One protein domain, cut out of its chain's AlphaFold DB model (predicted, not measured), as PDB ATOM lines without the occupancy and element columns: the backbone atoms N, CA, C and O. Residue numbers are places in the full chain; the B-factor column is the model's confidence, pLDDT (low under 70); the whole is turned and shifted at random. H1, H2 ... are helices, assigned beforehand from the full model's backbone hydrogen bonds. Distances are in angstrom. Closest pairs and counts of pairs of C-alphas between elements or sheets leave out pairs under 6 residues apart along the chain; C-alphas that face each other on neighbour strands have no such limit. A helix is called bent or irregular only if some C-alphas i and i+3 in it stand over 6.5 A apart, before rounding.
ATOM      1  N   ALA A  63     261.843 172.171 215.431       91.00
ATOM      2  CA  ALA A  63     261.673 173.143 214.347       91.00
ATOM      3  C   ALA A  63     262.789 174.211 214.271       91.00
ATOM      4  O   ALA A  63     263.162 174.627 213.178       91.00
ATOM      5  N   GLN A  64     263.348 174.640 215.408       92.12
ATOM      6  CA  GLN A  64     264.384 175.681 215.455       92.12
ATOM      7  C   GLN A  64     265.765 175.155 215.049       92.12
ATOM      8  O   GLN A  64     266.585 175.907 214.526       92.12
ATOM      9  N   THR A  65     266.043 173.871 215.279       93.75
ATOM     10  CA  THR A  65     267.352 173.271 214.975       93.75
ATOM     11  C   THR A  65     267.476 172.802 213.529       93.75
ATOM     12  O   THR A  65     268.593 172.613 213.048       93.75
ATOM     13  N   VAL A  66     266.353 172.614 212.829       95.44
ATOM     14  CA  VAL A  66     266.314 172.126 211.440       95.44
ATOM     15  C   VAL A  66     267.161 172.975 210.480       95.44
ATOM     16  O   VAL A  66     267.991 172.390 209.785       95.44
ATOM     17  N   PRO A  67     267.055 174.321 210.438       95.12
ATOM     18  CA  PRO A  67     267.848 175.114 209.496       95.12
ATOM     19  C   PRO A  67     269.359 174.945 209.703       95.12
ATOM     20  O   PRO A  67     270.116 174.811 208.743       95.12
ATOM     21  N   ALA A  68     269.802 174.880 210.963       95.38
ATOM     22  CA  ALA A  68     271.201 174.628 211.297       95.38
ATOM     23  C   ALA A  68     271.643 173.211 210.894       95.38
ATOM     24  O   ALA A  68     272.746 173.037 210.379       95.38
ATOM     25  N   LEU A  69     270.775 172.207 211.068       96.38
ATOM     26  CA  LEU A  69     271.017 170.842 210.598       96.38
ATOM     27  C   LEU A  69     271.160 170.780 209.075       96.38
ATOM     28  O   LEU A  69     272.075 170.127 208.596       96.38
ATOM     29  N   ILE A  70     270.335 171.492 208.305       95.50
ATOM     30  CA  ILE A  70     270.459 171.537 206.838       95.50
ATOM     31  C   ILE A  70     271.809 172.145 206.418       95.50
ATOM     32  O   ILE A  70     272.461 171.657 205.493       95.50
ATOM     33  N   VAL A  71     272.276 173.184 207.117       95.25
ATOM     34  CA  VAL A  71     273.600 173.778 206.862       95.25
ATOM     35  C   VAL A  71     274.732 172.802 207.193       95.25
ATOM     36  O   VAL A  71     275.688 172.698 206.421       95.25
ATOM     37  N   ASP A  72     274.636 172.080 208.311       95.38
ATOM     38  CA  ASP A  72     275.622 171.067 208.699       95.38
ATOM     39  C   ASP A  72     275.624 169.892 207.703       95.38
ATOM     40  O   ASP A  72     276.689 169.471 207.249       95.38
ATOM     41  N   LEU A  73     274.441 169.422 207.284       94.94
ATOM     42  CA  LEU A  73     274.251 168.367 206.286       94.94
ATOM     43  C   LEU A  73     275.017 168.686 205.002       94.94
ATOM     44  O   LEU A  73     275.665 167.801 204.450       94.94
ATOM     45  N   LYS A  74     275.008 169.953 204.562       92.31
ATOM     46  CA  LYS A  74     275.692 170.387 203.335       92.31
ATOM     47  C   LYS A  74     277.209 170.205 203.383       92.31
ATOM     48  O   LYS A  74     277.799 169.976 202.331       92.31
ATOM     49  N   LYS A  75     277.811 170.236 204.574       93.88
ATOM     50  CA  LYS A  75     279.268 170.209 204.794       93.88
ATOM     51  C   LYS A  75     279.818 168.826 205.152       93.88
ATOM     52  O   LYS A  75     281.034 168.642 205.137       93.88
ATOM     53  N   LEU A  76     278.948 167.885 205.516       95.56
ATOM     54  CA  LEU A  76     279.336 166.583 206.049       95.56
ATOM     55  C   LEU A  76     279.082 165.453 205.052       95.56
ATOM     56  O   LEU A  76     278.061 165.420 204.363       95.56
ATOM     57  N   ASN A  77     279.994 164.483 205.047       95.06
ATOM     58  CA  ASN A  77     279.762 163.180 204.445       95.06
ATOM     59  C   ASN A  77     279.114 162.258 205.485       95.06
ATOM     60  O   ASN A  77     279.752 161.840 206.454       95.06
ATOM     61  N   LEU A  78     277.839 161.936 205.272       95.12
ATOM     62  CA  LEU A  78     277.024 161.102 206.157       95.12
ATOM     63  C   LEU A  78     276.604 159.787 205.492       95.12
ATOM     64  O   LEU A  78     275.693 159.123 205.979       95.12
ATOM     65  N   SER A  79     277.279 159.360 204.419       93.12
ATOM     66  CA  SER A  79     276.915 158.143 203.672       93.12
ATOM     67  C   SER A  79     276.894 156.885 204.536       93.12
ATOM     68  O   SER A  79     276.117 155.973 204.282       93.12
ATOM     69  N   LYS A  80     277.728 156.841 205.581       93.94
ATOM     70  CA  LYS A  80     277.785 155.726 206.540       93.94
ATOM     71  C   LYS A  80     276.682 155.764 207.604       93.94
ATOM     72  O   LYS A  80     276.547 154.808 208.354       93.94
ATOM     73  N   PHE A  81     275.921 156.854 207.686       96.12
ATOM     74  CA  PHE A  81     274.929 157.101 208.734       96.12
ATOM     75  C   PHE A  81     273.494 157.153 208.195       96.12
ATOM     76  O   PHE A  81     272.583 157.466 208.951       96.12
ATOM     77  N   VAL A  82     273.259 156.860 206.910       95.75
ATOM     78  CA  VAL A  82     271.933 157.007 206.275       95.75
ATOM     79  C   VAL A  82     270.856 156.176 206.982       95.75
ATOM     80  O   VAL A  82     269.773 156.692 207.249       95.75
ATOM     81  N   GLU A  83     271.165 154.932 207.353       96.50
ATOM     82  CA  GLU A  83     270.258 154.070 208.125       96.50
ATOM     83  C   GLU A  83     269.976 154.638 209.522       96.50
ATOM     84  O   GLU A  83     268.824 154.720 209.945       96.50
ATOM     85  N   GLU A  84     271.013 155.110 210.219       96.56
ATOM     86  CA  GLU A  84     270.868 155.706 211.549       96.56
ATOM     87  C   GLU A  84     270.088 157.031 211.501       96.56
ATOM     88  O   GLU A  84     269.347 157.343 212.431       96.56
ATOM     89  N   MET A  85     270.212 157.808 210.418       96.94
ATOM     90  CA  MET A  85     269.413 159.017 210.198       96.94
ATOM     91  C   MET A  85     267.939 158.669 209.992       96.94
ATOM     92  O   MET A  85     267.083 159.316 210.591       96.94
ATOM     93  N   ALA A  86     267.642 157.649 209.183       96.06
ATOM     94  CA  ALA A  86     266.277 157.193 208.937       96.06
ATOM     95  C   ALA A  86     265.606 156.686 210.224       96.06
ATOM     96  O   ALA A  86     264.519 157.148 210.569       96.06
ATOM     97  N   ASN A  87     266.281 155.807 210.973       95.56
ATOM     98  CA  ASN A  87     265.793 155.322 212.265       95.56
ATOM     99  C   ASN A  87     265.661 156.464 213.283       95.56
ATOM    100  O   ASN A  87     264.614 156.611 213.909       95.56
ATOM    101  N   GLY A  88     266.672 157.332 213.373       94.69
ATOM    102  CA  GLY A  88     266.651 158.497 214.246       94.69
ATOM    103  C   GLY A  88     265.439 159.385 213.983       94.69
ATOM    104  O   GLY A  88     264.718 159.696 214.919       94.69
ATOM    105  N   ILE A  89     265.161 159.739 212.725       94.38
ATOM    106  CA  ILE A  89     264.000 160.567 212.365       94.38
ATOM    107  C   ILE A  89     262.681 159.855 212.673       94.38
ATOM    108  O   ILE A  89     261.768 160.474 213.223       94.38
ATOM    109  N   ALA A  90     262.579 158.560 212.365       92.69
ATOM    110  CA  ALA A  90     261.368 157.781 212.605       92.69
ATOM    111  C   ALA A  90     261.020 157.642 214.098       92.69
ATOM    112  O   ALA A  90     259.846 157.490 214.435       92.69
ATOM    113  N   GLU A  91     261.992 157.712 215.006       91.00
ATOM    114  CA  GLU A  91     261.771 157.563 216.450       91.00
ATOM    115  C   GLU A  91     261.481 158.885 217.182       91.00
ATOM    116  O   GLU A  91     261.024 158.871 218.333       91.00
ATOM    117  N   ILE A  92     261.689 160.037 216.536       90.31
ATOM    118  CA  ILE A  92     261.517 161.340 217.187       90.31
ATOM    119  C   ILE A  92     260.051 161.586 217.547       90.31
ATOM    120  O   ILE A  92     259.108 161.335 216.793       90.31
ATOM    121  N   LYS A  93     259.860 162.142 218.743       89.12
ATOM    122  CA  LYS A  93     258.562 162.615 219.223       89.12
ATOM    123  C   LYS A  93     258.332 164.044 218.740       89.12
ATOM    124  O   LYS A  93     258.709 164.988 219.425       89.12
ATOM    125  N   LEU A  94     257.704 164.182 217.577       89.38
ATOM    126  CA  LEU A  94     257.392 165.486 216.989       89.38
ATOM    127  C   LEU A  94     256.016 165.998 217.415       89.38
ATOM    128  O   LEU A  94     255.043 165.249 217.543       89.38
ATOM    129  N   LYS A  95     255.914 167.316 217.549       89.94
ATOM    130  CA  LYS A  95     254.654 168.056 217.548       89.94
ATOM    131  C   LYS A  95     254.203 168.288 216.110       89.94
ATOM    132  O   LYS A  95     255.002 168.355 215.184       89.94
ATOM    133  N   VAL A  96     252.906 168.521 215.917       87.19
ATOM    134  CA  VAL A  96     252.332 168.815 214.589       87.19
ATOM    135  C   VAL A  96     253.014 170.009 213.905       87.19
ATOM    136  O   VAL A  96     253.205 169.988 212.693       87.19
ATOM    137  N   SER A  97     253.397 171.028 214.676       88.81
ATOM    138  CA  SER A  97     254.107 172.215 214.185       88.81
ATOM    139  C   SER A  97     255.536 171.929 213.722       88.81
ATOM    140  O   SER A  97     256.101 172.723 212.981       88.81
ATOM    141  N   GLU A  98     256.132 170.826 214.173       91.06
ATOM    142  CA  GLU A  98     257.503 170.434 213.832       91.06
ATOM    143  C   GLU A  98     257.551 169.562 212.577       91.06
ATOM    144  O   GLU A  98     258.615 169.420 211.990       91.06
ATOM    145  N   VAL A  99     256.414 169.026 212.116       90.44
ATOM    146  CA  VAL A  99     256.369 168.174 210.918       90.44
ATOM    147  C   VAL A  99     256.883 168.904 209.671       90.44
ATOM    148  O   VAL A  99     257.798 168.370 209.054       90.44
ATOM    149  N   PRO A 100     256.394 170.107 209.297       90.75
ATOM    150  CA  PRO A 100     256.867 170.769 208.077       90.75
ATOM    151  C   PRO A 100     258.394 170.972 208.006       90.75
ATOM    152  O   PRO A 100     258.984 170.493 207.040       90.75
ATOM    153  N   PRO A 101     259.073 171.563 209.015       93.06
ATOM    154  CA  PRO A 101     260.524 171.729 208.944       93.06
ATOM    155  C   PRO A 101     261.276 170.386 208.958       93.06
ATOM    156  O   PRO A 101     262.331 170.258 208.343       93.06
ATOM    157  N   VAL A 102     260.751 169.347 209.613       94.12
ATOM    158  CA  VAL A 102     261.364 168.010 209.533       94.12
ATOM    159  C   VAL A 102     261.294 167.438 208.126       94.12
ATOM    160  O   VAL A 102     262.266 166.836 207.678       94.12
ATOM    161  N   ILE A 103     260.188 167.652 207.416       93.12
ATOM    162  CA  ILE A 103     260.056 167.221 206.024       93.12
ATOM    163  C   ILE A 103     261.054 167.966 205.131       93.12
ATOM    164  O   ILE A 103     261.704 167.320 204.315       93.12
ATOM    165  N   ASP A 104     261.279 169.266 205.349       93.94
ATOM    166  CA  ASP A 104     262.321 170.014 204.627       93.94
ATOM    167  C   ASP A 104     263.713 169.379 204.809       93.94
ATOM    168  O   ASP A 104     264.457 169.199 203.843       93.94
ATOM    169  N   LEU A 105     264.056 168.967 206.038       95.44
ATOM    170  CA  LEU A 105     265.297 168.235 206.304       95.44
ATOM    171  C   LEU A 105     265.314 166.868 205.604       95.44
ATOM    172  O   LEU A 105     266.326 166.508 205.008       95.44
ATOM    173  N   CYS A 106     264.220 166.105 205.654       94.81
ATOM    174  CA  CYS A 106     264.116 164.809 204.980       94.81
ATOM    175  C   CYS A 106     264.320 164.929 203.467       94.81
ATOM    176  O   CYS A 106     265.002 164.087 202.887       94.81
ATOM    177  N   VAL A 107     263.776 165.972 202.838       93.69
ATOM    178  CA  VAL A 107     263.945 166.247 201.405       93.69
ATOM    179  C   VAL A 107     265.403 166.570 201.079       93.69
ATOM    180  O   VAL A 107     265.948 166.010 200.133       93.69
ATOM    181  N   GLU A 108     266.074 167.389 201.893       93.38
ATOM    182  CA  GLU A 108     267.507 167.684 201.740       93.38
ATOM    183  C   GLU A 108     268.388 166.429 201.905       93.38
ATOM    184  O   GLU A 108     269.364 166.244 201.171       93.38
ATOM    185  N   ILE A 109     268.043 165.528 202.833       94.25
ATOM    186  CA  ILE A 109     268.746 164.246 203.004       94.25
ATOM    187  C   ILE A 109     268.472 163.326 201.806       94.25
ATOM    188  O   ILE A 109     269.414 162.756 201.257       94.25
ATOM    189  N   ALA A 110     267.215 163.198 201.377       92.75
ATOM    190  CA  ALA A 110     266.801 162.351 200.259       92.75
ATOM    191  C   ALA A 110     267.414 162.792 198.925       92.75
ATOM    192  O   ALA A 110     267.859 161.946 198.150       92.75
ATOM    193  N   ALA A 111     267.507 164.103 198.686       90.44
ATOM    194  CA  ALA A 111     268.158 164.666 197.504       90.44
ATOM    195  C   ALA A 111     269.652 164.304 197.432       90.44
ATOM    196  O   ALA A 111     270.234 164.277 196.351       90.44
ATOM    197  N   ARG A 112     270.283 164.014 198.578       89.94
ATOM    198  CA  ARG A 112     271.700 163.641 198.670       89.94
ATOM    199  C   ARG A 112     271.931 162.135 198.721       89.94
ATOM    200  O   ARG A 112     272.911 161.645 198.169       89.94
ATOM    201  N   TYR A 113     271.067 161.401 199.414       91.50
ATOM    202  CA  TYR A 113     271.224 159.976 199.677       91.50
ATOM    203  C   TYR A 113     269.996 159.223 199.175       91.50
ATOM    204  O   TYR A 113     269.006 159.081 199.886       91.50
ATOM    205  N   ILE A 114     270.086 158.673 197.963       88.88
ATOM    206  CA  ILE A 114     268.954 158.051 197.253       88.88
ATOM    207  C   ILE A 114     268.235 156.943 198.045       88.88
ATOM    208  O   ILE A 114     267.025 156.778 197.928       88.88
ATOM    209  N   LYS A 115     268.960 156.207 198.900       91.38
ATOM    210  CA  LYS A 115     268.395 155.132 199.736       91.38
ATOM    211  C   LYS A 115     267.623 155.640 200.958       91.38
ATOM    212  O   LYS A 115     266.913 154.864 201.591       91.38
ATOM    213  N   PHE A 116     267.765 156.914 201.322       94.62
ATOM    214  CA  PHE A 116     267.207 157.452 202.561       94.62
ATOM    215  C   PHE A 116     265.682 157.340 202.616       94.62
ATOM    216  O   PHE A 116     265.151 156.872 203.620       94.62
ATOM    217  N   SER A 117     264.977 157.715 201.546       92.38
ATOM    218  CA  SER A 117     263.508 157.698 201.521       92.38
ATOM    219  C   SER A 117     262.934 156.293 201.719       92.38
ATOM    220  O   SER A 117     261.946 156.122 202.433       92.38
ATOM    221  N   GLU A 118     263.571 155.276 201.129       93.62
ATOM    222  CA  GLU A 118     263.177 153.872 201.294       93.62
ATOM    223  C   GLU A 118     263.390 153.398 202.737       93.62
ATOM    224  O   GLU A 118     262.491 152.799 203.334       93.62
ATOM    225  N   LEU A 119     264.547 153.722 203.320       96.00
ATOM    226  CA  LEU A 119     264.878 153.381 204.702       96.00
ATOM    227  C   LEU A 119     263.931 154.070 205.693       96.00
ATOM    228  O   LEU A 119     263.394 153.419 206.586       96.00
ATOM    229  N   LEU A 120     263.655 155.362 205.510       95.06
ATOM    230  CA  LEU A 120     262.729 156.106 206.363       95.06
ATOM    231  C   LEU A 120     261.318 155.508 206.308       95.06
ATOM    232  O   LEU A 120     260.686 155.308 207.345       95.06
ATOM    233  N   LEU A 121     260.833 155.170 205.108       92.38
ATOM    234  CA  LEU A 121     259.533 154.524 204.943       92.38
ATOM    235  C   LEU A 121     259.488 153.151 205.627       92.38
ATOM    236  O   LEU A 121     258.466 152.799 206.219       92.38
ATOM    237  N   MET A 122     260.572 152.373 205.557       93.12
ATOM    238  CA  MET A 122     260.678 151.084 206.240       93.12
ATOM    239  C   MET A 122     260.549 151.242 207.758       93.12
ATOM    240  O   MET A 122     259.794 150.496 208.380       93.12
ATOM    241  N   GLU A 123     261.224 152.230 208.346       93.69
ATOM    242  CA  GLU A 123     261.148 152.508 209.783       93.69
ATOM    243  C   GLU A 123     259.756 152.997 210.206       93.69
ATOM    244  O   GLU A 123     259.191 152.478 211.170       93.69
ATOM    245  N   ILE A 124     259.142 153.914 209.449       90.44
ATOM    246  CA  ILE A 124     257.777 154.397 209.722       90.44
ATOM    247  C   ILE A 124     256.764 153.244 209.670       90.44
ATOM    248  O   ILE A 124     255.897 153.137 210.540       90.44
ATOM    249  N   LYS A 125     256.887 152.337 208.690       89.50
ATOM    250  CA  LYS A 125     255.988 151.180 208.534       89.50
ATOM    251  C   LYS A 125     255.963 150.263 209.755       89.50
ATOM    252  O   LYS A 125     254.917 149.675 210.013       89.50
ATOM    253  N   LYS A 126     257.053 150.165 210.526       89.06
ATOM    254  CA  LYS A 126     257.093 149.364 211.766       89.06
ATOM    255  C   LYS A 126     256.102 149.867 212.823       89.06
ATOM    256  O   LYS A 126     255.660 149.083 213.656       89.06
ATOM    257  N   GLY A 127     255.759 151.156 212.792       84.06
ATOM    258  CA  GLY A 127     254.805 151.782 213.712       84.06
ATOM    259  C   GLY A 127     253.353 151.798 213.223       84.06
ATOM    260  O   GLY A 127     252.470 152.211 213.978       84.06
ATOM    261  N   LEU A 128     253.082 151.379 211.979       86.00
ATOM    262  CA  LEU A 128     251.739 151.417 211.400       86.00
ATOM    263  C   LEU A 128     250.944 150.142 211.740       86.00
ATOM    264  O   LEU A 128     251.479 149.040 211.619       86.00
ATOM    265  N   PRO A 129     249.651 150.252 212.100       86.06
ATOM    266  CA  PRO A 129     248.773 149.093 212.241       86.06
ATOM    267  C   PRO A 129     248.394 148.569 210.846       86.06
ATOM    268  O   PRO A 129     247.541 149.142 210.168       86.06
ATOM    269  N   LEU A 130     249.049 147.500 210.385       85.62
ATOM    270  CA  LEU A 130     248.856 146.964 209.030       85.62
ATOM    271  C   LEU A 130     247.750 145.901 208.966       85.62
ATOM    272  O   LEU A 130     247.179 145.664 207.901       85.62
ATOM    273  N   LYS A 131     247.422 145.264 210.093       87.06
ATOM    274  CA  LYS A 131     246.329 144.292 210.210       87.06
ATOM    275  C   LYS A 131     245.192 144.880 211.034       87.06
ATOM    276  O   LYS A 131     245.406 145.623 211.985       87.06
ATOM    277  N   LYS A 132     243.957 144.464 210.738       78.56
ATOM    278  CA  LYS A 132     242.758 144.884 211.494       78.56
ATOM    279  C   LYS A 132     242.816 144.525 212.988       78.56
ATOM    280  O   LYS A 132     242.122 145.143 213.783       78.56
ATOM    281  N   SER A 133     243.611 143.521 213.354       86.69
ATOM    282  CA  SER A 133     243.828 143.082 214.736       86.69
ATOM    283  C   SER A 133     244.865 143.910 215.498       86.69
ATOM    284  O   SER A 133     244.996 143.737 216.710       86.69
ATOM    285  N   ASP A 134     245.637 144.754 214.808       87.38
ATOM    286  CA  ASP A 134     246.760 145.461 215.415       87.38
ATOM    287  C   ASP A 134     246.248 146.563 216.344       87.38
ATOM    288  O   ASP A 134     245.440 147.417 215.971       87.38
ATOM    289  N   LYS A 135     246.728 146.549 217.588       84.56
ATOM    290  CA  LYS A 135     246.377 147.569 218.574       84.56
ATOM    291  C   LYS A 135     247.213 148.822 218.343       84.56
ATOM    292  O   LYS A 135     248.435 148.754 218.233       84.56
ATOM    293  N   ILE A 136     246.558 149.979 218.342       86.75
ATOM    294  CA  ILE A 136     247.242 151.272 218.275       86.75
ATOM    295  C   ILE A 136     247.770 151.618 219.668       86.75
ATOM    296  O   ILE A 136     247.025 152.083 220.527       86.75
ATOM    297  N   THR A 137     249.067 151.408 219.885       83.62
ATOM    298  CA  THR A 137     249.719 151.691 221.174       83.62
ATOM    299  C   THR A 137     249.926 153.189 221.410       83.62
ATOM    300  O   THR A 137     249.798 153.661 222.534       83.62
ATOM    301  N   ASN A 138     250.238 153.960 220.359       86.25
ATOM    302  CA  ASN A 138     250.489 155.401 220.461       86.25
ATOM    303  C   ASN A 138     249.777 156.187 219.341       86.25
ATOM    304  O   ASN A 138     250.374 156.457 218.295       86.25
ATOM    305  N   PRO A 139     248.512 156.595 219.556       86.56
ATOM    306  CA  PRO A 139     247.735 157.343 218.567       86.56
ATOM    307  C   PRO A 139     248.361 158.688 218.171       86.56
ATOM    308  O   PRO A 139     248.242 159.112 217.022       86.56
ATOM    309  N   ALA A 140     249.041 159.360 219.107       86.38
ATOM    310  CA  ALA A 140     249.681 160.646 218.846       86.38
ATOM    311  C   ALA A 140     250.853 160.493 217.869       86.38
ATOM    312  O   ALA A 140     250.935 161.236 216.894       86.38
ATOM    313  N   LYS A 141     251.711 159.490 218.091       86.38
ATOM    314  CA  LYS A 141     252.820 159.162 217.188       86.38
ATOM    315  C   LYS A 141     252.311 158.692 215.827       86.38
ATOM    316  O   LYS A 141     252.755 159.220 214.817       86.38
ATOM    317  N   LEU A 142     251.304 157.815 215.798       87.94
ATOM    318  CA  LEU A 142     250.696 157.340 214.552       87.94
ATOM    319  C   LEU A 142     250.163 158.492 213.685       87.94
ATOM    320  O   LEU A 142     250.377 158.515 212.476       87.94
ATOM    321  N   ARG A 143     249.493 159.481 214.291       87.31
ATOM    322  CA  ARG A 143     248.987 160.657 213.567       87.31
ATOM    323  C   ARG A 143     250.110 161.457 212.906       87.31
ATOM    324  O   ARG A 143     249.924 161.967 211.803       87.31
ATOM    325  N   ILE A 144     251.235 161.611 213.599       88.88
ATOM    326  CA  ILE A 144     252.415 162.295 213.068       88.88
ATOM    327  C   ILE A 144     253.031 161.474 211.940       88.88
ATOM    328  O   ILE A 144     253.271 162.026 210.875       88.88
ATOM    329  N   ASP A 145     253.194 160.168 212.133       86.50
ATOM    330  CA  ASP A 145     253.804 159.266 211.152       86.50
ATOM    331  C   ASP A 145     253.034 159.229 209.836       86.50
ATOM    332  O   ASP A 145     253.625 159.370 208.768       86.50
ATOM    333  N   ILE A 146     251.703 159.139 209.906       86.12
ATOM    334  CA  ILE A 146     250.841 159.242 208.723       86.12
ATOM    335  C   ILE A 146     251.031 160.603 208.047       86.12
ATOM    336  O   ILE A 146     251.114 160.684 206.827       86.12
ATOM    337  N   ARG A 147     251.135 161.686 208.823       84.56
ATOM    338  CA  ARG A 147     251.319 163.026 208.262       84.56
ATOM    339  C   ARG A 147     252.683 163.196 207.598       84.56
ATOM    340  O   ARG A 147     252.743 163.845 206.564       84.56
ATOM    341  N   CYS A 148     253.736 162.608 208.158       81.88
ATOM    342  CA  CYS A 148     255.063 162.592 207.553       81.88
ATOM    343  C   CYS A 148     255.101 161.747 206.275       81.88
ATOM    344  O   CYS A 148     255.796 162.109 205.339       81.88
ATOM    345  N   ALA A 149     254.352 160.641 206.219       77.94
ATOM    346  CA  ALA A 149     254.292 159.779 205.039       77.94
ATOM    347  C   ALA A 149     253.428 160.347 203.895       77.94
ATOM    348  O   ALA A 149     253.574 159.922 202.752       77.94
ATOM    349  N   CYS A 150     252.492 161.250 204.199       69.38
ATOM    350  CA  CYS A 150     251.556 161.821 203.225       69.38
ATOM    351  C   CYS A 150     251.937 163.218 202.703       69.38
ATOM    352  O   CYS A 150     251.221 163.736 201.840       69.38
ATOM    353  N   LEU A 151     252.978 163.852 203.251       58.88
ATOM    354  CA  LEU A 151     253.462 165.171 202.828       58.88
ATOM    355  C   LEU A 151     254.690 165.037 201.939       58.88
ATOM    356  O   LEU A 151     254.698 165.790 200.939       58.88
TER     357      LEU A 151
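Overview. This is residues 63 to 151 of the 151 residues of an uncharacterized protein of Heterorhabditis bacteriophora (UniProt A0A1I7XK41). What shape does the backbone make? Two pairs of helices lie side by side, H1 with H3 and H2 with H4, joined where H3 turns into H4 as a hairpin. H5 packs on part of H3 and on H4 at the end farther from H1, and residues 130 to 135 of the link before H5 stick out. How large is it, and of what class? The printed part has 89 residues with five named helices, H1 to H5 in chain order, and no named strand: its class is all helix. It is compact, with a radius of gyration of the C-alphas of 13.5 A, yet elongated, spanning 45 by 26 by 18 A.

Arrangement. What touches the longest helix? H3, residues 96 to 112, touches H1, residues 66 to 75, at a shallow tilt of 11 degrees, the same way; their closest C-alphas, of Ile 70 and Leu 105, are 6.2 A apart. With residues 106 to 110 alone, H3 touches H4, residues 116 to 125, in a helical hairpin at a steep tilt of 40 degrees, opposite ways; the closest C-alphas, of Ala 110 and Phe 116, are 5.4 A apart. What lies beyond? H2, residues 79 to 91, touches H4 at a shallow tilt of 30 degrees, the same way, with the C-alphas of Ala 86 and Leu 120 closest at 4.5 A. H5, residues 139 to 150, touches H3 at a steep tilt of 42 degrees, the same way, with the C-alphas of Val 99 and Cys 148 closest at 6.6 A. H4 and H5, a helical hairpin, only just touch, with 3 pairs of C-alphas within 8 A, those of Ile 124 and Asp 145 closest at 6.4 A. Is there a named arrangement, and what stays apart? H2, H3, H4 and H5 form an up-and-down bundle, each running against the one before it. H1 is apart from H4 and H5. How complete are the helix backbones? In H4 and H5 every O i to N i+4 pair is within hydrogen-bond range; H1 has 5 of 6, H2 7 of 9 and H3 10 of 13.

Along the chain. Where do the helices begin and end? H1 begins at C-alpha 66, (266.314, 172.126, 211.440), and H5 ends at C-alpha 150, (251.556, 161.821, 203.225). How long are they? From first to last C-alpha H3 measures 25.6 A, H2 19.8 A, H5 16.4 A, H1 14.7 A and H4 14.2 A. H2 is irregular, with C-alphas 80 and 83 7.9 A apart, and H3 only just so, with C-alphas 97 and 100 6.9 A apart.

Size, cuts and confidence. How far does it reach? The two C-alphas farthest apart, of Lys 75 and Ser 133, are 45.7 A apart. Is the backbone unbroken? The printed part has no cut; the link from H4 to H5 is long, with 13 residues, and the other links are tight. Where is confidence low? The mean pLDDT of the printed part is 90.5, and residues 150 to 151 are under 70.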